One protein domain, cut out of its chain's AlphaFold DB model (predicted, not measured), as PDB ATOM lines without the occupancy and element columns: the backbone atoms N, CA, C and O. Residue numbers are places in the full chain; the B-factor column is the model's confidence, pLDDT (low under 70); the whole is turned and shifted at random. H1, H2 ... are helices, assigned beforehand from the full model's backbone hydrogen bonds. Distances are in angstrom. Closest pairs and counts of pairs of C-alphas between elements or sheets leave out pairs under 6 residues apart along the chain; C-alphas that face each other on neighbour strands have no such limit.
ATOM      1  N   ILE A   2     111.797 140.855 109.766       88.88
ATOM      2  CA  ILE A   2     110.672 141.567 109.114       88.88
ATOM      3  C   ILE A   2     110.911 143.084 109.007       88.88
ATOM      4  O   ILE A   2     110.827 143.647 107.920       88.88
ATOM      5  N   ALA A   3     111.313 143.729 110.108       86.38
ATOM      6  CA  ALA A   3     111.635 145.160 110.112       86.38
ATOM      7  C   ALA A   3     112.763 145.540 109.130       86.38
ATOM      8  O   ALA A   3     112.712 146.598 108.516       86.38
ATOM      9  N   GLY A   4     113.757 144.664 108.942       87.56
ATOM     10  CA  GLY A   4     114.869 144.903 108.017       87.56
ATOM     11  C   GLY A   4     114.444 144.827 106.551       87.56
ATOM     12  O   GLY A   4     114.861 145.657 105.751       87.56
ATOM     13  N   ILE A   5     113.560 143.884 106.210       92.94
ATOM     14  CA  ILE A   5     112.973 143.788 104.864       92.94
ATOM     15  C   ILE A   5     112.162 145.053 104.562       92.94
ATOM     16  O   ILE A   5     112.360 145.678 103.520       92.94
ATOM     17  N   GLY A   6     111.304 145.470 105.498       87.69
ATOM     18  CA  GLY A   6     110.516 146.696 105.358       87.69
ATOM     19  C   GLY A   6     111.390 147.938 105.186       87.69
ATOM     20  O   GLY A   6     111.136 148.747 104.297       87.69
ATOM     21  N   LEU A   7     112.466 148.059 105.970       87.69
ATOM     22  CA  LEU A   7     113.402 149.179 105.868       87.69
ATOM     23  C   LEU A   7     114.117 149.220 104.505       87.69
ATOM     24  O   LEU A   7     114.223 150.292 103.907       87.69
ATOM     25  N   SER A   8     114.552 148.064 103.990       90.69
ATOM     26  CA  SER A   8     115.201 147.958 102.676       90.69
ATOM     27  C   SER A   8     114.285 148.350 101.518       90.69
ATOM     28  O   SER A   8     114.753 148.946 100.550       90.69
ATOM     29  N   ILE A   9     112.990 148.037 101.599       91.38
ATOM     30  CA  ILE A   9     112.020 148.383 100.547       91.38
ATOM     31  C   ILE A   9     111.541 149.836 100.702       91.38
ATOM     32  O   ILE A   9     111.362 150.543  99.709       91.38
ATOM     33  N   GLY A  10     111.369 150.308 101.938       87.50
ATOM     34  CA  GLY A  10     110.818 151.628 102.237       87.50
ATOM     35  C   GLY A  10     111.713 152.781 101.786       87.50
ATOM     36  O   GLY A  10     111.217 153.736 101.191       87.50
ATOM     37  N   GLY A  11     113.026 152.694 102.022       86.12
ATOM     38  CA  GLY A  11     113.964 153.774 101.689       86.12
ATOM     39  C   GLY A  11     113.932 154.190 100.207       86.12
ATOM     40  O   GLY A  11     113.633 155.349  99.908       86.12
ATOM     41  N   PRO A  12     114.186 153.269  99.259       89.44
ATOM     42  CA  PRO A  12     114.133 153.569  97.828       89.44
ATOM     43  C   PRO A  12     112.746 154.023  97.351       89.44
ATOM     44  O   PRO A  12     112.648 154.924  96.515       89.44
ATOM     45  N   ALA A  13     111.672 153.432  97.889       89.56
ATOM     46  CA  ALA A  13     110.301 153.784  97.525       89.56
ATOM     47  C   ALA A  13     109.959 155.232  97.911       89.56
ATOM     48  O   ALA A  13     109.478 155.996  97.072       89.56
ATOM     49  N   MET A  14     110.271 155.637  99.148       88.31
ATOM     50  CA  MET A  14     110.041 157.000  99.634       88.31
ATOM     51  C   MET A  14     110.873 158.028  98.867       88.31
ATOM     52  O   MET A  14     110.349 159.062  98.453       88.31
ATOM     53  N   GLN A  15     112.149 157.735  98.612       90.81
ATOM     54  CA  GLN A  15     113.010 158.635  97.845       90.81
ATOM     55  C   GLN A  15     112.479 158.848  96.421       90.81
ATOM     56  O   GLN A  15     112.434 159.983  95.944       90.81
ATOM     57  N   LYS A  16     112.036 157.775  95.752       89.94
ATOM     58  CA  LYS A  16     111.439 157.860  94.413       89.94
ATOM     59  C   LYS A  16     110.129 158.649  94.426       89.94
ATOM     60  O   LYS A  16     109.911 159.437  93.512       89.94
ATOM     61  N   ALA A  17     109.290 158.474  95.447       89.50
ATOM     62  CA  ALA A  17     108.044 159.222  95.590       89.50
ATOM     63  C   ALA A  17     108.299 160.732  95.751       89.50
ATOM     64  O   ALA A  17     107.731 161.532  95.018       89.50
ATOM     65  N   VAL A  18     109.213 161.125  96.644       89.31
ATOM     66  CA  VAL A  18     109.526 162.541  96.906       89.31
ATOM     67  C   VAL A  18     110.183 163.209  95.697       89.31
ATOM     68  O   VAL A  18     109.793 164.306  95.303       89.31
ATOM     69  N   VAL A  19     111.168 162.551  95.080       91.75
ATOM     70  CA  VAL A  19     111.893 163.111  93.928       91.75
ATOM     71  C   VAL A  19     111.042 163.090  92.653       91.75
ATOM     72  O   VAL A  19     111.190 163.967  91.808       91.75
ATOM     73  N   GLY A  20     110.141 162.116  92.508       89.50
ATOM     74  CA  GLY A  20     109.262 161.995  91.345       89.50
ATOM     75  C   GLY A  20     108.141 163.035  91.285       89.50
ATOM     76  O   GLY A  20     107.616 163.279  90.204       89.50
ATOM     77  N   LEU A  21     107.790 163.658  92.415       90.38
ATOM     78  CA  LEU A  21     106.722 164.663  92.506       90.38
ATOM     79  C   LEU A  21     107.184 166.096  92.197       90.38
ATOM     80  O   LEU A  21     106.348 166.992  92.094       90.38
ATOM     81  N   VAL A  22     108.492 166.338  92.060       91.94
ATOM     82  CA  VAL A  22     109.044 167.691  91.875       91.94
ATOM     83  C   VAL A  22     109.561 167.935  90.450       91.94
ATOM     84  O   VAL A  22     110.023 167.004  89.784       91.94
ATOM     85  N   PRO A  23     109.555 169.193  89.963       92.19
ATOM     86  CA  PRO A  23     110.212 169.557  88.710       92.19
ATOM     87  C   PRO A  23     111.706 169.224  88.740       92.19
ATOM     88  O   PRO A  23     112.350 169.295  89.789       92.19
ATOM     89  N   ARG A  24     112.299 168.948  87.570       87.44
ATOM     90  CA  ARG A  24     113.726 168.575  87.454       87.44
ATOM     91  C   ARG A  24     114.683 169.587  88.094       87.44
ATOM     92  O   ARG A  24     115.720 169.193  88.614       87.44
ATOM     93  N   THR A  25     114.325 170.869  88.092       92.62
ATOM     94  CA  THR A  25     115.103 171.953  88.710       92.62
ATOM     95  C   THR A  25     115.150 171.879  90.242       92.62
ATOM     96  O   THR A  25     116.084 172.403  90.837       92.62
ATOM     97  N   ALA A  26     114.192 171.204  90.886       91.88
ATOM     98  CA  ALA A  26     114.060 171.112  92.343       91.88
ATOM     99  C   ALA A  26     114.485 169.750  92.932       91.88
ATOM    100  O   ALA A  26     114.429 169.553  94.148       91.88
ATOM    101  N   VAL A  27     114.952 168.808  92.103       92.38
ATOM    102  CA  VAL A  27     115.357 167.450  92.524       92.38
ATOM    103  C   VAL A  27     116.461 167.469  93.589       92.38
ATOM    104  O   VAL A  27     116.426 166.681  94.539       92.38
ATOM    105  N   GLY A  28     117.422 168.393  93.478       90.62
ATOM    106  CA  GLY A  28     118.486 168.557  94.473       90.62
ATOM    107  C   GLY A  28     117.933 168.931  95.852       90.62
ATOM    108  O   GLY A  28     118.276 168.304  96.852       90.62
ATOM    109  N   SER A  29     116.998 169.880  95.905       91.31
ATOM    110  CA  SER A  29     116.349 170.296  97.152       91.31
ATOM    111  C   SER A  29     115.465 169.192  97.740       91.31
ATOM    112  O   SER A  29     115.518 168.947  98.943       91.31
ATOM    113  N   ALA A  30     114.702 168.481  96.907       92.12
ATOM    114  CA  ALA A  30     113.831 167.391  97.351       92.12
ATOM    115  C   ALA A  30     114.623 166.203  97.925       92.12
ATOM    116  O   ALA A  30     114.287 165.671  98.985       92.12
ATOM    117  N   SER A  31     115.717 165.815  97.264       90.69
ATOM    118  CA  SER A  31     116.613 164.762  97.758       90.69
ATOM    119  C   SER A  31     117.364 165.182  99.027       90.69
ATOM    120  O   SER A  31     117.506 164.373  99.947       90.69
ATOM    121  N   GLY A  32     117.766 166.453  99.126       92.38
ATOM    122  CA  GLY A  32     118.342 167.034 100.339       92.38
ATOM    123  C   GLY A  32     117.379 166.991 101.528       92.38
ATOM    124  O   GLY A  32     117.765 166.547 102.609       92.38
ATOM    125  N   LEU A  33     116.114 167.367 101.320       92.81
ATOM    126  CA  LEU A  33     115.082 167.323 102.357       92.81
ATOM    127  C   LEU A  33     114.813 165.889 102.835       92.81
ATOM    128  O   LEU A  33     114.770 165.642 104.040       92.81
ATOM    129  N   TYR A  34     114.704 164.926 101.913       91.12
ATOM    130  CA  TYR A  34     114.580 163.508 102.266       91.12
ATOM    131  C   TYR A  34     115.764 163.031 103.123       91.12
ATOM    132  O   TYR A  34     115.579 162.383 104.155       91.12
ATOM    133  N   ASN A  35     116.991 163.388 102.732       93.62
ATOM    134  CA  ASN A  35     118.182 163.006 103.480       93.62
ATOM    135  C   ASN A  35     118.235 163.649 104.875       93.62
ATOM    136  O   ASN A  35     118.645 162.989 105.829       93.62
ATOM    137  N   LEU A  36     117.788 164.900 105.009       95.44
ATOM    138  CA  LEU A  36     117.675 165.578 106.298       95.44
ATOM    139  C   LEU A  36     116.728 164.824 107.238       95.44
ATOM    140  O   LEU A  36     117.124 164.515 108.356       95.44
ATOM    141  N   PHE A  37     115.521 164.471 106.786       91.69
ATOM    142  CA  PHE A  37     114.571 163.705 107.606       91.69
ATOM    143  C   PHE A  37     115.107 162.327 107.991       91.69
ATOM    144  O   PHE A  37     114.930 161.885 109.127       91.69
ATOM    145  N   ARG A  38     115.820 161.658 107.080       91.38
ATOM    146  CA  ARG A  38     116.484 160.383 107.369       91.38
ATOM    147  C   ARG A  38     117.523 160.523 108.486       91.38
ATOM    148  O   ARG A  38     117.549 159.703 109.403       91.38
ATOM    149  N   LEU A  39     118.371 161.549 108.421       95.19
ATOM    150  CA  LEU A  39     119.378 161.825 109.451       95.19
ATOM    151  C   LEU A  39     118.737 162.263 110.769       95.19
ATOM    152  O   LEU A  39     119.167 161.811 111.827       95.19
ATOM    153  N   LEU A  40     117.677 163.070 110.708       94.56
ATOM    154  CA  LEU A  40     116.893 163.487 111.866       94.56
ATOM    155  C   LEU A  40     116.308 162.276 112.603       94.56
ATOM    156  O   LEU A  40     116.412 162.196 113.823       94.56
ATOM    157  N   GLY A  41     115.765 161.303 111.866       90.88
ATOM    158  CA  GLY A  41     115.265 160.052 112.437       90.88
ATOM    159  C   GLY A  41     116.338 159.290 113.220       90.88
ATOM    160  O   GLY A  41     116.067 158.804 114.313       90.88
ATOM    161  N   GLY A  42     117.574 159.245 112.713       91.56
ATOM    162  CA  GLY A  42     118.708 158.666 113.439       91.56
ATOM    163  C   GLY A  42     119.113 159.491 114.664       91.56
ATOM    164  O   GLY A  42     119.269 158.944 115.755       91.56
ATOM    165  N   ALA A  43     119.238 160.808 114.499       95.12
ATOM    166  CA  ALA A  43     119.674 161.725 115.549       95.12
ATOM    167  C   ALA A  43     118.697 161.797 116.730       95.12
ATOM    168  O   ALA A  43     119.136 161.936 117.865       95.12
ATOM    169  N   VAL A  44     117.390 161.684 116.480       94.75
ATOM    170  CA  VAL A  44     116.352 161.720 117.522       94.75
ATOM    171  C   VAL A  44     116.007 160.314 118.015       94.75
ATOM    172  O   VAL A  44     115.900 160.085 119.218       94.75
ATOM    173  N   GLY A  45     115.864 159.343 117.110       92.88
ATOM    174  CA  GLY A  45     115.418 157.993 117.456       92.88
ATOM    175  C   GLY A  45     116.424 157.207 118.299       92.88
ATOM    176  O   GLY A  45     116.019 156.462 119.196       92.88
ATOM    177  N   VAL A  46     117.730 157.384 118.060       94.75
ATOM    178  CA  VAL A  46     118.773 156.680 118.823       94.75
ATOM    179  C   VAL A  46     118.799 157.136 120.290       94.75
ATOM    180  O   VAL A  46     118.638 156.271 121.152       94.75
ATOM    181  N   PRO A  47     118.912 158.440 120.623       96.19
ATOM    182  CA  PRO A  47     118.865 158.891 122.012       96.19
ATOM    183  C   PRO A  47     117.581 158.498 122.736       96.19
ATOM    184  O   PRO A  47     117.654 158.052 123.874       96.19
ATOM    185  N   VAL A  48     116.418 158.588 122.083       95.62
ATOM    186  CA  VAL A  48     115.137 158.176 122.687       95.62
ATOM    187  C   VAL A  48     115.154 156.689 123.056       95.62
ATOM    188  O   VAL A  48     114.742 156.317 124.155       95.62
ATOM    189  N   SER A  49     115.700 155.838 122.186       93.69
ATOM    190  CA  SER A  49     115.850 154.404 122.465       93.69
ATOM    191  C   SER A  49     116.833 154.140 123.612       93.69
ATOM    192  O   SER A  49     116.596 153.266 124.444       93.69
ATOM    193  N   VAL A  50     117.915 154.921 123.697       94.69
ATOM    194  CA  VAL A  50     118.894 154.846 124.795       94.69
ATOM    195  C   VAL A  50     118.275 155.304 126.117       94.69
ATOM    196  O   VAL A  50     118.470 154.654 127.140       94.69
ATOM    197  N   MET A  51     117.489 156.379 126.114       95.56
ATOM    198  CA  MET A  51     116.774 156.844 127.307       95.56
ATOM    199  C   MET A  51     115.806 155.772 127.816       95.56
ATOM    200  O   MET A  51     115.791 155.491 129.011       95.56
ATOM    201  N   ALA A  52     115.066 155.108 126.922       94.06
ATOM    202  CA  ALA A  52     114.191 153.994 127.289       94.06
ATOM    203  C   ALA A  52     114.959 152.795 127.876       94.06
ATOM    204  O   ALA A  52     114.498 152.187 128.843       94.06
ATOM    205  N   PHE A  53     116.148 152.486 127.340       93.94
ATOM    206  CA  PHE A  53     117.027 151.450 127.887       93.94
ATOM    207  C   PHE A  53     117.420 151.746 129.341       93.94
ATOM    208  O   PHE A  53     117.301 150.871 130.195       93.94
ATOM    209  N   TYR A  54     117.869 152.971 129.629       94.19
ATOM    210  CA  TYR A  54     118.300 153.354 130.978       94.19
ATOM    211  C   TYR A  54     117.146 153.521 131.966       94.19
ATOM    212  O   TYR A  54     117.357 153.409 133.168       94.19
ATOM    213  N   TRP A  55     115.932 153.784 131.482       91.62
ATOM    214  CA  TRP A  55     114.771 153.964 132.349       91.62
ATOM    215  C   TRP A  55     114.257 152.642 132.941       91.62
ATOM    216  O   TRP A  55     113.827 152.608 134.090       91.62
ATOM    217  N   LEU A  56     114.324 151.551 132.171       87.56
ATOM    218  CA  LEU A  56     113.802 150.228 132.559       87.56
ATOM    219  C   LEU A  56     114.890 149.157 132.721       87.56
ATOM    220  O   LEU A  56     114.586 148.005 133.034       87.56
ATOM    221  N   GLY A  57     116.147 149.517 132.489       90.62
ATOM    222  CA  GLY A  57     117.273 148.597 132.485       90.62
ATOM    223  C   GLY A  57     118.523 149.184 133.119       90.62
ATOM    224  O   GLY A  57     118.498 150.171 133.849       90.62
ATOM    225  N   GLY A  58     119.643 148.525 132.860       87.12
ATOM    226  CA  GLY A  58     120.929 148.858 133.451       87.12
ATOM    227  C   GLY A  58     121.996 147.850 133.049       87.12
ATOM    228  O   GLY A  58     121.700 146.807 132.470       87.12
ATOM    229  N   MET A  59     123.253 148.169 133.348       89.56
ATOM    230  CA  MET A  59     124.407 147.329 132.995       89.56
ATOM    231  C   MET A  59     124.925 146.489 134.172       89.56
ATOM    232  O   MET A  59     125.938 145.812 134.037       89.56
ATOM    233  N   ALA A  60     124.259 146.531 135.332       89.88
ATOM    234  CA  ALA A  60     124.766 145.894 136.547       89.88
ATOM    235  C   ALA A  60     124.561 144.371 136.571       89.88
ATOM    236  O   ALA A  60     125.323 143.661 137.223       89.88
ATOM    237  N   ASN A  61     123.543 143.850 135.878       90.88
ATOM    238  CA  ASN A  61     123.307 142.412 135.763       90.88
ATOM    239  C   ASN A  61     122.659 142.038 134.410       90.88
ATOM    240  O   ASN A  61     122.064 142.899 133.755       90.88
ATOM    241  N   PRO A  62     122.748 140.760 133.981       91.50
ATOM    242  CA  PRO A  62     122.205 140.313 132.695       91.50
ATOM    243  C   PRO A  62     120.696 140.546 132.548       91.50
ATOM    244  O   PRO A  62     120.224 140.881 131.465       91.50
ATOM    245  N   THR A  63     119.937 140.418 133.638       91.94
ATOM    246  CA  THR A  63     118.481 140.603 133.639       91.94
ATOM    247  C   THR A  63     118.103 142.054 133.329       91.94
ATOM    248  O   THR A  63     117.280 142.301 132.451       91.94
ATOM    249  N   GLN A  64     118.753 143.028 133.971       90.12
ATOM    250  CA  GLN A  64     118.571 144.461 133.709       90.12
ATOM    251  C   GLN A  64     118.963 144.847 132.281       90.12
ATOM    252  O   GLN A  64     118.285 145.672 131.668       90.12
ATOM    253  N   LEU A  65     120.010 144.225 131.731       92.19
ATOM    254  CA  LEU A  65     120.406 144.424 130.338       92.19
ATOM    255  C   LEU A  65     119.300 143.952 129.384       92.19
ATOM    256  O   LEU A  65     118.935 144.676 128.459       92.19
ATOM    257  N   THR A  66     118.733 142.763 129.618       94.56
ATOM    258  CA  THR A  66     117.630 142.236 128.800       94.56
ATOM    259  C   THR A  66     116.378 143.105 128.906       94.56
ATOM    260  O   THR A  66     115.788 143.428 127.876       94.56
ATOM    261  N   HIS A  67     115.991 143.544 130.108       93.38
ATOM    262  CA  HIS A  67     114.835 144.433 130.286       93.38
ATOM    263  C   HIS A  67     115.017 145.775 129.569       93.38
ATOM    264  O   HIS A  67     114.124 146.192 128.828       93.38
ATOM    265  N   GLY A  68     116.185 146.407 129.707       93.69
ATOM    266  CA  GLY A  68     116.504 147.638 128.983       93.69
ATOM    267  C   GLY A  68     116.489 147.438 127.467       93.69
ATOM    268  O   GLY A  68     115.961 148.271 126.733       93.69
ATOM    269  N   PHE A  69     117.025 146.316 126.974       93.56
ATOM    270  CA  PHE A  69     117.022 146.000 125.544       93.56
ATOM    271  C   PHE A  69     115.601 145.832 124.997       93.56
ATOM    272  O   PHE A  69     115.271 146.386 123.948       93.56
ATOM    273  N   VAL A  70     114.736 145.116 125.723       95.31
ATOM    274  CA  VAL A  70     113.319 144.968 125.363       95.31
ATOM    275  C   VAL A  70     112.622 146.330 125.349       95.31
ATOM    276  O   VAL A  70     111.907 146.626 124.393       95.31
ATOM    277  N   ALA A  71     112.873 147.187 126.343       94.25
ATOM    278  CA  ALA A  71     112.324 148.543 126.390       94.25
ATOM    279  C   ALA A  71     112.771 149.407 125.198       94.25
ATOM    280  O   ALA A  71     111.947 150.076 124.570       94.25
ATOM    281  N   ALA A  72     114.054 149.355 124.834       95.44
ATOM    282  CA  ALA A  72     114.584 150.062 123.670       95.44
ATOM    283  C   ALA A  72     113.940 149.572 122.362       95.44
ATOM    284  O   ALA A  72     113.509 150.380 121.538       95.44
ATOM    285  N   MET A  73     113.810 148.253 122.187       95.00
ATOM    286  CA  MET A  73     113.183 147.660 121.001       95.00
ATOM    287  C   MET A  73     111.687 147.974 120.910       95.00
ATOM    288  O   MET A  73     111.197 148.290 119.826       95.00
ATOM    289  N   ALA A  74     110.965 147.952 122.033       95.00
ATOM    290  CA  ALA A  74     109.561 148.355 122.086       95.00
ATOM    291  C   ALA A  74     109.394 149.831 121.698       95.00
ATOM    292  O   ALA A  74     108.526 150.165 120.894       95.00
ATOM    293  N   THR A  75     110.277 150.701 122.193       94.81
ATOM    294  CA  THR A  75     110.285 152.132 121.858       94.81
ATOM    295  C   THR A  75     110.528 152.354 120.366       94.81
ATOM    296  O   THR A  75     109.783 153.092 119.724       94.81
ATOM    297  N   ALA A  76     111.505 151.659 119.776       93.44
ATOM    298  CA  ALA A  76     111.747 151.700 118.335       93.44
ATOM    299  C   ALA A  76     110.533 151.198 117.526       93.44
ATOM    300  O   ALA A  76     110.182 151.783 116.501       93.44
ATOM    301  N   GLY A  77     109.855 150.151 118.006       93.25
ATOM    302  CA  GLY A  77     108.616 149.643 117.414       93.25
ATOM    303  C   GLY A  77     107.480 150.669 117.440       93.25
ATOM    304  O   GLY A  77     106.842 150.896 116.413       93.25
ATOM    305  N   ILE A  78     107.271 151.337 118.578       94.12
ATOM    306  CA  ILE A  78     106.266 152.399 118.734       94.12
ATOM    307  C   ILE A  78     106.576 153.573 117.801       94.12
ATOM    308  O   ILE A  78     105.685 154.037 117.098       94.12
ATOM    309  N   LEU A  79     107.833 154.024 117.738       92.50
ATOM    310  CA  LEU A  79     108.245 155.107 116.838       92.50
ATOM    311  C   LEU A  79     108.006 154.755 115.362       92.50
ATOM    312  O   LEU A  79     107.509 155.588 114.606       92.50
ATOM    313  N   SER A  80     108.303 153.516 114.963       90.62
ATOM    314  CA  SER A  80     108.019 153.015 113.613       90.62
ATOM    315  C   SER A  80     106.515 153.025 113.308       90.62
ATOM    316  O   SER A  80     106.093 153.478 112.244       90.62
ATOM    317  N   PHE A  81     105.689 152.599 114.269       90.44
ATOM    318  CA  PHE A  81     104.233 152.608 114.130       90.44
ATOM    319  C   PHE A  81     103.663 154.031 114.047       90.44
ATOM    320  O   PHE A  81     102.838 154.313 113.180       90.44
ATOM    321  N   LEU A  82     104.147 154.954 114.884       90.94
ATOM    322  CA  LEU A  82     103.767 156.369 114.837       90.94
ATOM    323  C   LEU A  82     104.104 157.004 113.482       90.94
ATOM    324  O   LEU A  82     103.295 157.758 112.944       90.94
ATOM    325  N   GLY A  83     105.252 156.656 112.896       86.25
ATOM    326  CA  GLY A  83     105.637 157.100 111.555       86.25
ATOM    327  C   GLY A  83     104.720 156.590 110.437       86.25
ATOM    328  O   GLY A  83     104.626 157.230 109.392       86.25
ATOM    329  N   ALA A  84     104.006 155.480 110.654       86.38
ATOM    330  CA  ALA A  84     103.044 154.927 109.702       86.38
ATOM    331  C   ALA A  84     101.635 155.539 109.821       86.38
ATOM    332  O   ALA A  84     100.846 155.442 108.880       86.38
ATOM    333  N   LEU A  85     101.304 156.204 110.933       86.81
ATOM    334  CA  LEU A  85      99.980 156.806 111.134       86.81
ATOM    335  C   LEU A  85      99.572 157.807 110.035       86.81
ATOM    336  O   LEU A  85      98.431 157.721 109.577       86.81
ATOM    337  N   PRO A  86     100.441 158.714 109.547       83.69
ATOM    338  CA  PRO A  86     100.078 159.621 108.459       83.69
ATOM    339  C   PRO A  86      99.690 158.889 107.167       83.69
ATOM    340  O   PRO A  86      98.800 159.348 106.459       83.69
ATOM    341  N   LEU A  87     100.287 157.723 106.881       77.88
ATOM    342  CA  LEU A  87      99.940 156.920 105.700       77.88
ATOM    343  C   LEU A  87      98.506 156.383 105.778       77.88
ATOM    344  O   LEU A  87      97.810 156.345 104.768       77.88
ATOM    345  N   SER A  88      98.044 156.011 106.974       76.38
ATOM    346  CA  SER A  88      96.671 155.522 107.163       76.38
ATOM    347  C   SER A  88      95.603 156.589 106.896       76.38
ATOM    348  O   SER A  88      94.480 156.247 106.538       76.38
ATOM    349  N   ARG A  89      95.950 157.879 107.024       75.00
ATOM    350  CA  ARG A  89      95.051 158.995 106.686       75.00
ATOM    351  C   ARG A  89      94.847 159.106 105.175       75.00
ATOM    352  O   ARG A  89      93.715 159.241 104.745       75.00
ATOM    353  N   ILE A  90      95.925 158.952 104.405       72.25
ATOM    354  CA  ILE A  90      95.922 159.086 102.939       72.25
ATOM    355  C   ILE A  90      95.120 157.962 102.265       72.25
ATOM    356  O   ILE A  90      94.561 158.162 101.201       72.25
ATOM    357  N   SER A  91      95.049 156.771 102.870       65.31
ATOM    358  CA  SER A  91      94.293 155.640 102.304       65.31
ATOM    359  C   SER A  91      92.769 155.749 102.463       65.31
ATOM    360  O   SER A  91      92.060 154.940 101.868       65.31
ATOM    361  N   ASN A  92      92.276 156.655 103.311       57.12
ATOM    362  CA  ASN A  92      90.842 156.847 103.566       57.12
ATOM    363  C   ASN A  92      90.241 158.010 102.756       57.12
ATOM    364  O   ASN A  92      89.047 158.277 102.893       57.12
TER     365      ASN A  92
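AT A GLANCE: This is residues 2 to 92 of the 93 residues of an uncharacterized protein of Lactobacillus kimchicus JCM 15530 (UniProt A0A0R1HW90). One long helix, H2, makes a spine, and H1 and H3 fold back along it from its two ends; residues 4 to 10 of H1 and residues 81 to 92, of which 81 to 90 belong to H3, stick out. The printed part has 91 residues, with helices H1, H2, H3 in that order: all helix, loose, radius of gyration of the C-alphas 17.1 A, spans 56 by 29 by 21 A.

IN THESE COORDINATES: Find C-alpha 2 at (110.672, 141.567, 109.114); from there H1 runs 27.1 A to residue 20, with a kink of 27 degrees near residue 9. H2, residues 24 to 56, covers 48.7 A. H3, residues 62 to 90, covers 43.9 A to C-alpha 90 at (95.922, 159.086, 102.939).

HOW THE PARTS SIT: H1 touches H2 with residues 15 to 19 alone, closest at C-alphas Val 19 and Val 27, 5.7 A: a hairpin, shallow tilt of 29 degrees. H2's residues 45 to 56 alone touch H3, closest at C-alphas Phe 53 and Gly 68, 4.0 A: another hairpin, tilt 35.0 degrees, shallow but only just. H1 and H3 are apart. O i to N i+4 pairs within hydrogen-bond range number 14 of 15, 26 of 29 and 21 of 25 in H1, H2 and H3.

THE WHOLE: The printed part has no cut, and both links are tight. Residues 91 to 92 have pLDDT under 70.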